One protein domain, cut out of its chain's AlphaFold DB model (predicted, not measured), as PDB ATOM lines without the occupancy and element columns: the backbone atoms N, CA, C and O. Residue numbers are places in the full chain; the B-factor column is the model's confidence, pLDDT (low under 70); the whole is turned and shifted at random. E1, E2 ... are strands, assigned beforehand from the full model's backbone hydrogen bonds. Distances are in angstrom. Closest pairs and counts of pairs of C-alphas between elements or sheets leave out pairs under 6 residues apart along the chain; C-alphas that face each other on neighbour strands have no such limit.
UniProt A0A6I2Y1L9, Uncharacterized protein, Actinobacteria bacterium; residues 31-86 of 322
ATOM      1  N   GLY A  31      -9.783 -28.769  13.083       84.62
ATOM      2  CA  GLY A  31     -11.168 -29.223  13.188       84.62
ATOM      3  C   GLY A  31     -11.276 -30.743  13.195       84.62
ATOM      4  O   GLY A  31     -10.422 -31.421  12.625       84.62
ATOM      5  N   GLY A  32     -12.331 -31.266  13.816       86.69
ATOM      6  CA  GLY A  32     -12.647 -32.691  13.780       86.69
ATOM      7  C   GLY A  32     -13.717 -33.110  14.785       86.69
ATOM      8  O   GLY A  32     -14.419 -32.265  15.343       86.69
ATOM      9  N   VAL A  33     -13.846 -34.417  15.007       83.69
ATOM     10  CA  VAL A  33     -14.813 -34.994  15.954       83.69
ATOM     11  C   VAL A  33     -14.114 -35.388  17.246       83.69
ATOM     12  O   VAL A  33     -13.109 -36.093  17.220       83.69
ATOM     13  N   VAL A  34     -14.632 -34.937  18.385       84.06
ATOM     14  CA  VAL A  34     -14.103 -35.303  19.704       84.06
ATOM     15  C   VAL A  34     -14.418 -36.766  19.990       84.06
ATOM     16  O   VAL A  34     -15.582 -37.152  20.013       84.06
ATOM     17  N   VAL A  35     -13.392 -37.564  20.264       78.81
ATOM     18  CA  VAL A  35     -13.540 -38.961  20.702       78.81
ATOM     19  C   VAL A  35     -13.443 -39.054  22.218       78.81
ATOM     20  O   VAL A  35     -14.192 -39.792  22.846       78.81
ATOM     21  N   LYS A  36     -12.566 -38.244  22.819       82.31
ATOM     22  CA  LYS A  36     -12.348 -38.221  24.266       82.31
ATOM     23  C   LYS A  36     -12.063 -36.808  24.757       82.31
ATOM     24  O   LYS A  36     -11.357 -36.042  24.101       82.31
ATOM     25  N   VAL A  37     -12.604 -36.501  25.930       84.00
ATOM     26  CA  VAL A  37     -12.274 -35.314  26.722       84.00
ATOM     27  C   VAL A  37     -11.588 -35.807  27.989       84.00
ATOM     28  O   VAL A  37     -12.116 -36.687  28.666       84.00
ATOM     29  N   ASP A  38     -10.417 -35.268  28.309       85.19
ATOM     30  CA  ASP A  38      -9.706 -35.664  29.526       85.19
ATOM     31  C   ASP A  38     -10.499 -35.309  30.786       85.19
ATOM     32  O   ASP A  38     -11.289 -34.362  30.795       85.19
ATOM     33  N   ARG A  39     -10.219 -35.996  31.900       84.69
ATOM     34  CA  ARG A  39     -10.903 -35.781  33.190       84.69
ATOM     35  C   ARG A  39     -10.833 -34.322  33.674       84.69
ATOM     36  O   ARG A  39     -11.780 -33.810  34.260       84.69
ATOM     37  N   GLY A  40      -9.735 -33.622  33.371       86.12
ATOM     38  CA  GLY A  40      -9.565 -32.192  33.667       86.12
ATOM     39  C   GLY A  40     -10.219 -31.238  32.653       86.12
ATOM     40  O   GLY A  40     -10.200 -30.024  32.847       86.12
ATOM     41  N   GLY A  41     -10.759 -31.760  31.550       86.62
ATOM     42  CA  GLY A  41     -11.352 -31.012  30.441       86.62
ATOM     43  C   GLY A  41     -10.370 -30.139  29.656       86.62
ATOM     44  O   GLY A  41     -10.807 -29.311  28.870       86.62
ATOM     45  N   LYS A  42      -9.056 -30.269  29.873       90.31
ATOM     46  CA  LYS A  42      -8.020 -29.477  29.181       90.31
ATOM     47  C   LYS A  42      -7.361 -30.213  28.011       90.31
ATOM     48  O   LYS A  42      -6.582 -29.594  27.296       90.31
ATOM     49  N   GLY A  43      -7.655 -31.492  27.811       88.62
ATOM     50  CA  GLY A  43      -7.212 -32.261  26.650       88.62
ATOM     51  C   GLY A  43      -8.410 -32.760  25.855       88.62
ATOM     52  O   GLY A  43      -9.431 -33.147  26.433       88.62
ATOM     53  N   LEU A  44      -8.296 -32.695  24.531       86.25
ATOM     54  CA  LEU A  44      -9.251 -33.259  23.585       86.25
ATOM     55  C   LEU A  44      -8.518 -34.210  22.646       86.25
ATOM     56  O   LEU A  44      -7.586 -33.791  21.968       86.25
ATOM     57  N   ASN A  45      -8.992 -35.445  22.522       82.69
ATOM     58  CA  ASN A  45      -8.621 -36.301  21.399       82.69
ATOM     59  C   ASN A  45      -9.641 -36.101  20.285       82.69
ATOM     60  O   ASN A  45     -10.830 -36.369  20.470       82.69
ATOM     61  N   VAL A  46      -9.177 -35.594  19.147       82.94
ATOM     62  CA  VAL A  46     -10.021 -35.211  18.016       82.94
ATOM     63  C   VAL A  46      -9.621 -36.012  16.787       82.94
ATOM     64  O   VAL A  46      -8.460 -35.995  16.393       82.94
ATOM     65  N   VAL A  47     -10.582 -36.670  16.145       76.94
ATOM     66  CA  VAL A  47     -10.397 -37.259  14.817       76.94
ATOM     67  C   VAL A  47     -10.503 -36.139  13.792       76.94
ATOM     68  O   VAL A  47     -11.586 -35.603  13.550       76.94
ATOM     69  N   ALA A  48      -9.360 -35.746  13.238       76.00
ATOM     70  CA  ALA A  48      -9.268 -34.756  12.177       76.00
ATOM     71  C   ALA A  48      -9.711 -35.344  10.823       76.00
ATOM     72  O   ALA A  48     -10.003 -36.538  10.698       76.00
ATOM     73  N   ALA A  49      -9.724 -34.503   9.785       64.44
ATOM     74  CA  ALA A  49      -9.865 -34.968   8.407       64.44
ATOM     75  C   ALA A  49      -8.872 -36.116   8.118       64.44
ATOM     76  O   ALA A  49      -7.731 -36.085   8.586       64.44
ATOM     77  N   HIS A  50      -9.323 -37.127   7.366       59.44
ATOM     78  CA  HIS A  50      -8.594 -38.369   7.053       59.44
ATOM     79  C   HIS A  50      -8.448 -39.387   8.200       59.44
ATOM     80  O   HIS A  50      -7.606 -40.278   8.124       59.44
ATOM     81  N   GLY A  51      -9.257 -39.288   9.263       58.41
ATOM     82  CA  GLY A  51      -9.339 -40.335  10.292       58.41
ATOM     83  C   GLY A  51      -8.145 -40.387  11.251       58.41
ATOM     84  O   GLY A  51      -8.008 -41.345  12.009       58.41
ATOM     85  N   ARG A  52      -7.272 -39.369  11.223       66.19
ATOM     86  CA  ARG A  52      -6.135 -39.248  12.144       66.19
ATOM     87  C   ARG A  52      -6.595 -38.657  13.468       66.19
ATOM     88  O   ARG A  52      -7.194 -37.580  13.487       66.19
ATOM     89  N   VAL A  53      -6.272 -39.327  14.566       70.81
ATOM     90  CA  VAL A  53      -6.495 -38.789  15.908       70.81
ATOM     91  C   VAL A  53      -5.397 -37.779  16.218       70.81
ATOM     92  O   VAL A  53      -4.230 -38.002  15.920       70.81
ATOM     93  N   LYS A  54      -5.780 -36.639  16.785       79.88
ATOM     94  CA  LYS A  54      -4.870 -35.621  17.302       79.88
ATOM     95  C   LYS A  54      -5.226 -35.325  18.745       79.88
ATOM     96  O   LYS A  54      -6.381 -35.022  19.045       79.88
ATOM     97  N   HIS A  55      -4.221 -35.332  19.607       84.00
ATOM     98  CA  HIS A  55      -4.359 -34.813  20.958       84.00
ATOM     99  C   HIS A  55      -4.167 -33.288  20.950       84.00
ATOM    100  O   HIS A  55      -3.120 -32.772  20.557       84.00
ATOM    101  N   LEU A  56      -5.194 -32.550  21.366       86.81
ATOM    102  CA  LEU A  56      -5.219 -31.093  21.423       86.81
ATOM    103  C   LEU A  56      -5.267 -30.632  22.877       86.81
ATOM    104  O   LEU A  56      -6.231 -30.895  23.597       86.81
ATOM    105  N   ARG A  57      -4.252 -29.870  23.289       88.88
ATOM    106  CA  ARG A  57      -4.213 -29.228  24.603       88.88
ATOM    107  C   ARG A  57      -4.918 -27.875  24.544       88.88
ATOM    108  O   ARG A  57      -4.590 -27.020  23.722       88.88
ATOM    109  N   LEU A  58      -5.887 -27.682  25.426       89.62
ATOM    110  CA  LEU A  58      -6.643 -26.449  25.553       89.62
ATOM    111  C   LEU A  58      -6.033 -25.534  26.620       89.62
ATOM    112  O   LEU A  58      -5.614 -25.976  27.690       89.62
ATOM    113  N   ALA A  59      -6.051 -24.230  26.354       87.88
ATOM    114  CA  ALA A  59      -5.647 -23.191  27.299       87.88
ATOM    115  C   ALA A  59      -6.630 -23.068  28.479       87.88
ATOM    116  O   ALA A  59      -6.262 -22.637  29.570       87.88
ATOM    117  N   ARG A  60      -7.897 -23.444  28.265       89.88
ATOM    118  CA  ARG A  60      -8.967 -23.447  29.272       89.88
ATOM    119  C   ARG A  60      -9.744 -24.753  29.195       89.88
ATOM    120  O   ARG A  60      -9.647 -25.473  28.207       89.88
ATOM    121  N   LYS A  61     -10.526 -25.046  30.234       90.88
ATOM    122  CA  LYS A  61     -11.417 -26.210  30.237       90.88
ATOM    123  C   LYS A  61     -12.365 -26.141  29.034       90.88
ATOM    124  O   LYS A  61     -12.895 -25.073  28.722       90.88
ATOM    125  N   ALA A  62     -12.554 -27.270  28.360       88.31
ATOM    126  CA  ALA A  62     -13.517 -27.422  27.288       88.31
ATOM    127  C   ALA A  62     -14.915 -27.036  27.804       88.31
ATOM    128  O   ALA A  62     -15.258 -27.377  28.943       88.31
ATOM    129  N   PRO A  63     -15.730 -26.332  27.000       89.38
ATOM    130  CA  PRO A  63     -17.117 -26.057  27.360       89.38
ATOM    131  C   PRO A  63     -17.867 -27.356  27.686       89.38
ATOM    132  O   PRO A  63     -17.662 -28.354  27.004       89.38
ATOM    133  N   SER A  64     -18.789 -27.337  28.651       87.38
ATOM    134  CA  SER A  64     -19.567 -28.522  29.078       87.38
ATOM    135  C   SER A  64     -20.371 -29.194  27.953       87.38
ATOM    136  O   SER A  64     -20.692 -30.380  28.019       87.38
ATOM    137  N   ARG A  65     -20.681 -28.442  26.891       85.62
ATOM    138  CA  ARG A  65     -21.316 -28.947  25.665       85.62
ATOM    139  C   ARG A  65     -20.394 -29.779  24.767       85.62
ATOM    140  O   ARG A  65     -20.893 -30.442  23.866       85.62
ATOM    141  N   VAL A  66     -19.076 -29.719  24.970       86.31
ATOM    142  CA  VAL A  66     -18.091 -30.515  24.229       86.31
ATOM    143  C   VAL A  66     -17.955 -31.868  24.913       86.31
ATOM    144  O   VAL A  66     -17.492 -31.960  26.046       86.31
ATOM    145  N   ARG A  67     -18.377 -32.914  24.212       84.56
ATOM    146  CA  ARG A  67     -18.398 -34.303  24.679       84.56
ATOM    147  C   ARG A  67     -18.018 -35.229  23.521       84.56
ATOM    148  O   ARG A  67     -17.811 -34.757  22.401       84.56
ATOM    149  N   GLY A  68     -17.906 -36.530  23.786       78.25
ATOM    150  CA  GLY A  68     -17.734 -37.530  22.726       78.25
ATOM    151  C   GLY A  68     -18.764 -37.327  21.605       78.25
ATOM    152  O   GLY A  68     -19.929 -37.021  21.871       78.25
ATOM    153  N   GLY A  69     -18.305 -37.389  20.358       75.38
ATOM    154  CA  GLY A  69     -19.096 -37.152  19.150       75.38
ATOM    155  C   GLY A  69     -19.260 -35.683  18.743       75.38
ATOM    156  O   GLY A  69     -19.756 -35.415  17.650       75.38
ATOM    157  N   SER A  70     -18.854 -34.700  19.557       82.12
ATOM    158  CA  SER A  70     -18.979 -33.279  19.190       82.12
ATOM    159  C   SER A  70     -18.066 -32.900  18.017       82.12
ATOM    160  O   SER A  70     -16.865 -33.167  18.063       82.12
ATOM    161  N   LYS A  71     -18.593 -32.194  17.005       85.69
ATOM    162  CA  LYS A  71     -17.759 -31.566  15.961       85.69
ATOM    163  C   LYS A  71     -17.171 -30.272  16.509       85.69
ATOM    164  O   LYS A  71     -17.922 -29.346  16.821       85.69
ATOM    165  N   VAL A  72     -15.851 -30.184  16.613       89.69
ATOM    166  CA  VAL A  72     -15.150 -29.024  17.175       89.69
ATOM    167  C   VAL A  72     -14.173 -28.415  16.185       89.69
ATOM    168  O   VAL A  72     -13.591 -29.108  15.353       89.69
ATOM    169  N   VAL A  73     -13.959 -27.108  16.315       90.25
ATOM    170  CA  VAL A  73     -12.809 -26.412  15.732       90.25
ATOM    171  C   VAL A  73     -12.036 -25.746  16.861       90.25
ATOM    172  O   VAL A  73     -12.599 -24.983  17.648       90.25
ATOM    173  N   VAL A  74     -10.742 -26.043  16.941       87.50
ATOM    174  CA  VAL A  74      -9.816 -25.529  17.951       87.50
ATOM    175  C   VAL A  74      -8.779 -24.640  17.274       87.50
ATOM    176  O   VAL A  74      -8.213 -25.002  16.245       87.50
ATOM    177  N   SER A  75      -8.522 -23.470  17.850       88.62
ATOM    178  CA  SER A  75      -7.532 -22.501  17.366       88.62
ATOM    179  C   SER A  75      -6.835 -21.872  18.567       88.62
ATOM    180  O   SER A  75      -7.512 -21.450  19.504       88.62
ATOM    181  N   GLY A  76      -5.501 -21.843  18.579       84.00
ATOM    182  CA  GLY A  76      -4.730 -21.269  19.693       84.00
ATOM    183  C   GLY A  76      -5.085 -21.854  21.070       84.00
ATOM    184  O   GLY A  76      -5.196 -21.116  22.045       84.00
ATOM    185  N   GLY A  77      -5.374 -23.160  21.143       81.94
ATOM    186  CA  GLY A  77      -5.778 -23.829  22.387       81.94
ATOM    187  C   GLY A  77      -7.179 -23.456  22.898       81.94
ATOM    188  O   GLY A  77      -7.521 -23.779  24.034       81.94
ATOM    189  N   LYS A  78      -8.013 -22.779  22.103       84.06
ATOM    190  CA  LYS A  78      -9.410 -22.478  22.446       84.06
ATOM    191  C   LYS A  78     -10.355 -23.192  21.486       84.06
ATOM    192  O   LYS A  78     -10.117 -23.208  20.279       84.06
ATOM    193  N   VAL A  79     -11.442 -23.754  22.013       83.00
ATOM    194  CA  VAL A  79     -12.548 -24.270  21.193       83.00
ATOM    195  C   VAL A  79     -13.321 -23.071  20.654       83.00
ATOM    196  O   VAL A  79     -14.011 -22.392  21.411       83.00
ATOM    197  N   ILE A  80     -13.179 -22.792  19.362       85.62
ATOM    198  CA  ILE A  80     -13.810 -21.638  18.710       85.62
ATOM    199  C   ILE A  80     -15.168 -21.986  18.095       85.62
ATOM    200  O   ILE A  80     -15.993 -21.101  17.893       85.62
ATOM    201  N   SER A  81     -15.445 -23.268  17.839       82.62
ATOM    202  CA  SER A  81     -16.793 -23.726  17.501       82.62
ATOM    203  C   SER A  81     -17.048 -25.148  17.999       82.62
ATOM    204  O   SER A  81     -16.133 -25.968  18.072       82.62
ATOM    205  N   ALA A  82     -18.307 -25.417  18.344       79.75
ATOM    206  CA  ALA A  82     -18.843 -26.749  18.595       79.75
ATOM    207  C   ALA A  82     -20.150 -26.862  17.795       79.75
ATOM    208  O   ALA A  82     -21.156 -26.266  18.180       79.75
ATOM    209  N   ARG A  83     -20.111 -27.525  16.633       74.81
ATOM    210  CA  ARG A  83     -21.227 -27.604  15.673       74.81
ATOM    211  C   ARG A  83     -21.892 -28.977  15.743       74.81
ATOM    212  O   ARG A  83     -21.653 -29.832  14.897       74.81
ATOM    213  N   GLY A  84     -22.719 -29.178  16.764       76.69
ATOM    214  CA  GLY A  84     -23.512 -30.400  16.911       76.69
ATOM    215  C   GLY A  84     -22.674 -31.674  17.072       76.69
ATOM    216  O   GLY A  84     -21.504 -31.632  17.472       76.69
ATOM    217  N   ARG A  85     -23.300 -32.817  16.781       72.38
ATOM    218  CA  ARG A  85     -22.686 -34.148  16.841       72.38
ATOM    219  C   ARG A  85     -22.401 -34.683  15.437       72.38
ATOM    220  O   ARG A  85     -23.078 -34.333  14.472       72.38
ATOM    221  N   ALA A  86     -21.354 -35.487  15.305       68.38
ATOM    222  CA  ALA A  86     -21.165 -36.324  14.131       68.38
ATOM    223  C   ALA A  86     -22.109 -37.524  14.213       68.38
ATOM    224  O   ALA A  86     -22.220 -38.134  15.270       68.38
TER     225      ALA A  86
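This is residues 31 to 86 of the 322 residues of an uncharacterized protein of Actinobacteria bacterium (UniProt A0A6I2Y1L9). One strongly twisted sheet of five strands is bent back on itself into two leaves, E3 and E2 facing E4 and E5, with E1 as the hinge; it stays open between its edge strands E3 and E5. The unnamed stretch of residues 58 to 69 runs from the end of one leaf to the start of the other. The printed part has 56 residues, with no named helix and five named strands, E1 to E5 along the chain; the sheet's order is E3, E2, E1, E4, E5, antiparallel throughout, and the class is all strand. The whole is compact, with a radius of gyration of the C-alphas of 9.6 A, and rounded, spanning 26 by 20 by 19 A.

The hinge of this folded sheet is E1, residues 31 to 37. E2, residues 43 to 48, forms a hairpin with E1; N 47 and O 33 are 2.8 A apart. E3, residues 53 to 57, forms a hairpin with E2, with N 54 and O 46 at 2.8 A. E1, E2 and E3 are a meander, each strand the antiparallel neighbour of the one before. On the other side of E1 is E4, residues 70 to 75, with N 32 and O 72 at 2.9 A; E1 to E4 make a Greek key, a meander of three whose first strand neighbours the fourth. E5, residues 78 to 85, forms a hairpin with E4, with N 80 and O 73 at 2.8 A, and bends by 57 degrees at residue 81. E3 and E5 are apart.

E1 begins at C-alpha 31 (-11.168, -29.223, 13.188). E4 is 15.8 A long and begins at C-alpha 70 (-18.979, -33.279, 19.190). E5, 18.5 A, ends at C-alpha 85 (-22.686, -34.148, 16.841).

The two C-alphas farthest apart, of Gly 40 and His 50, are 27.3 A apart. The printed part has no cut. The link from E3 to E4 is long; the others are tight. Residues 49 to 52 and residue 86 have pLDDT under 70.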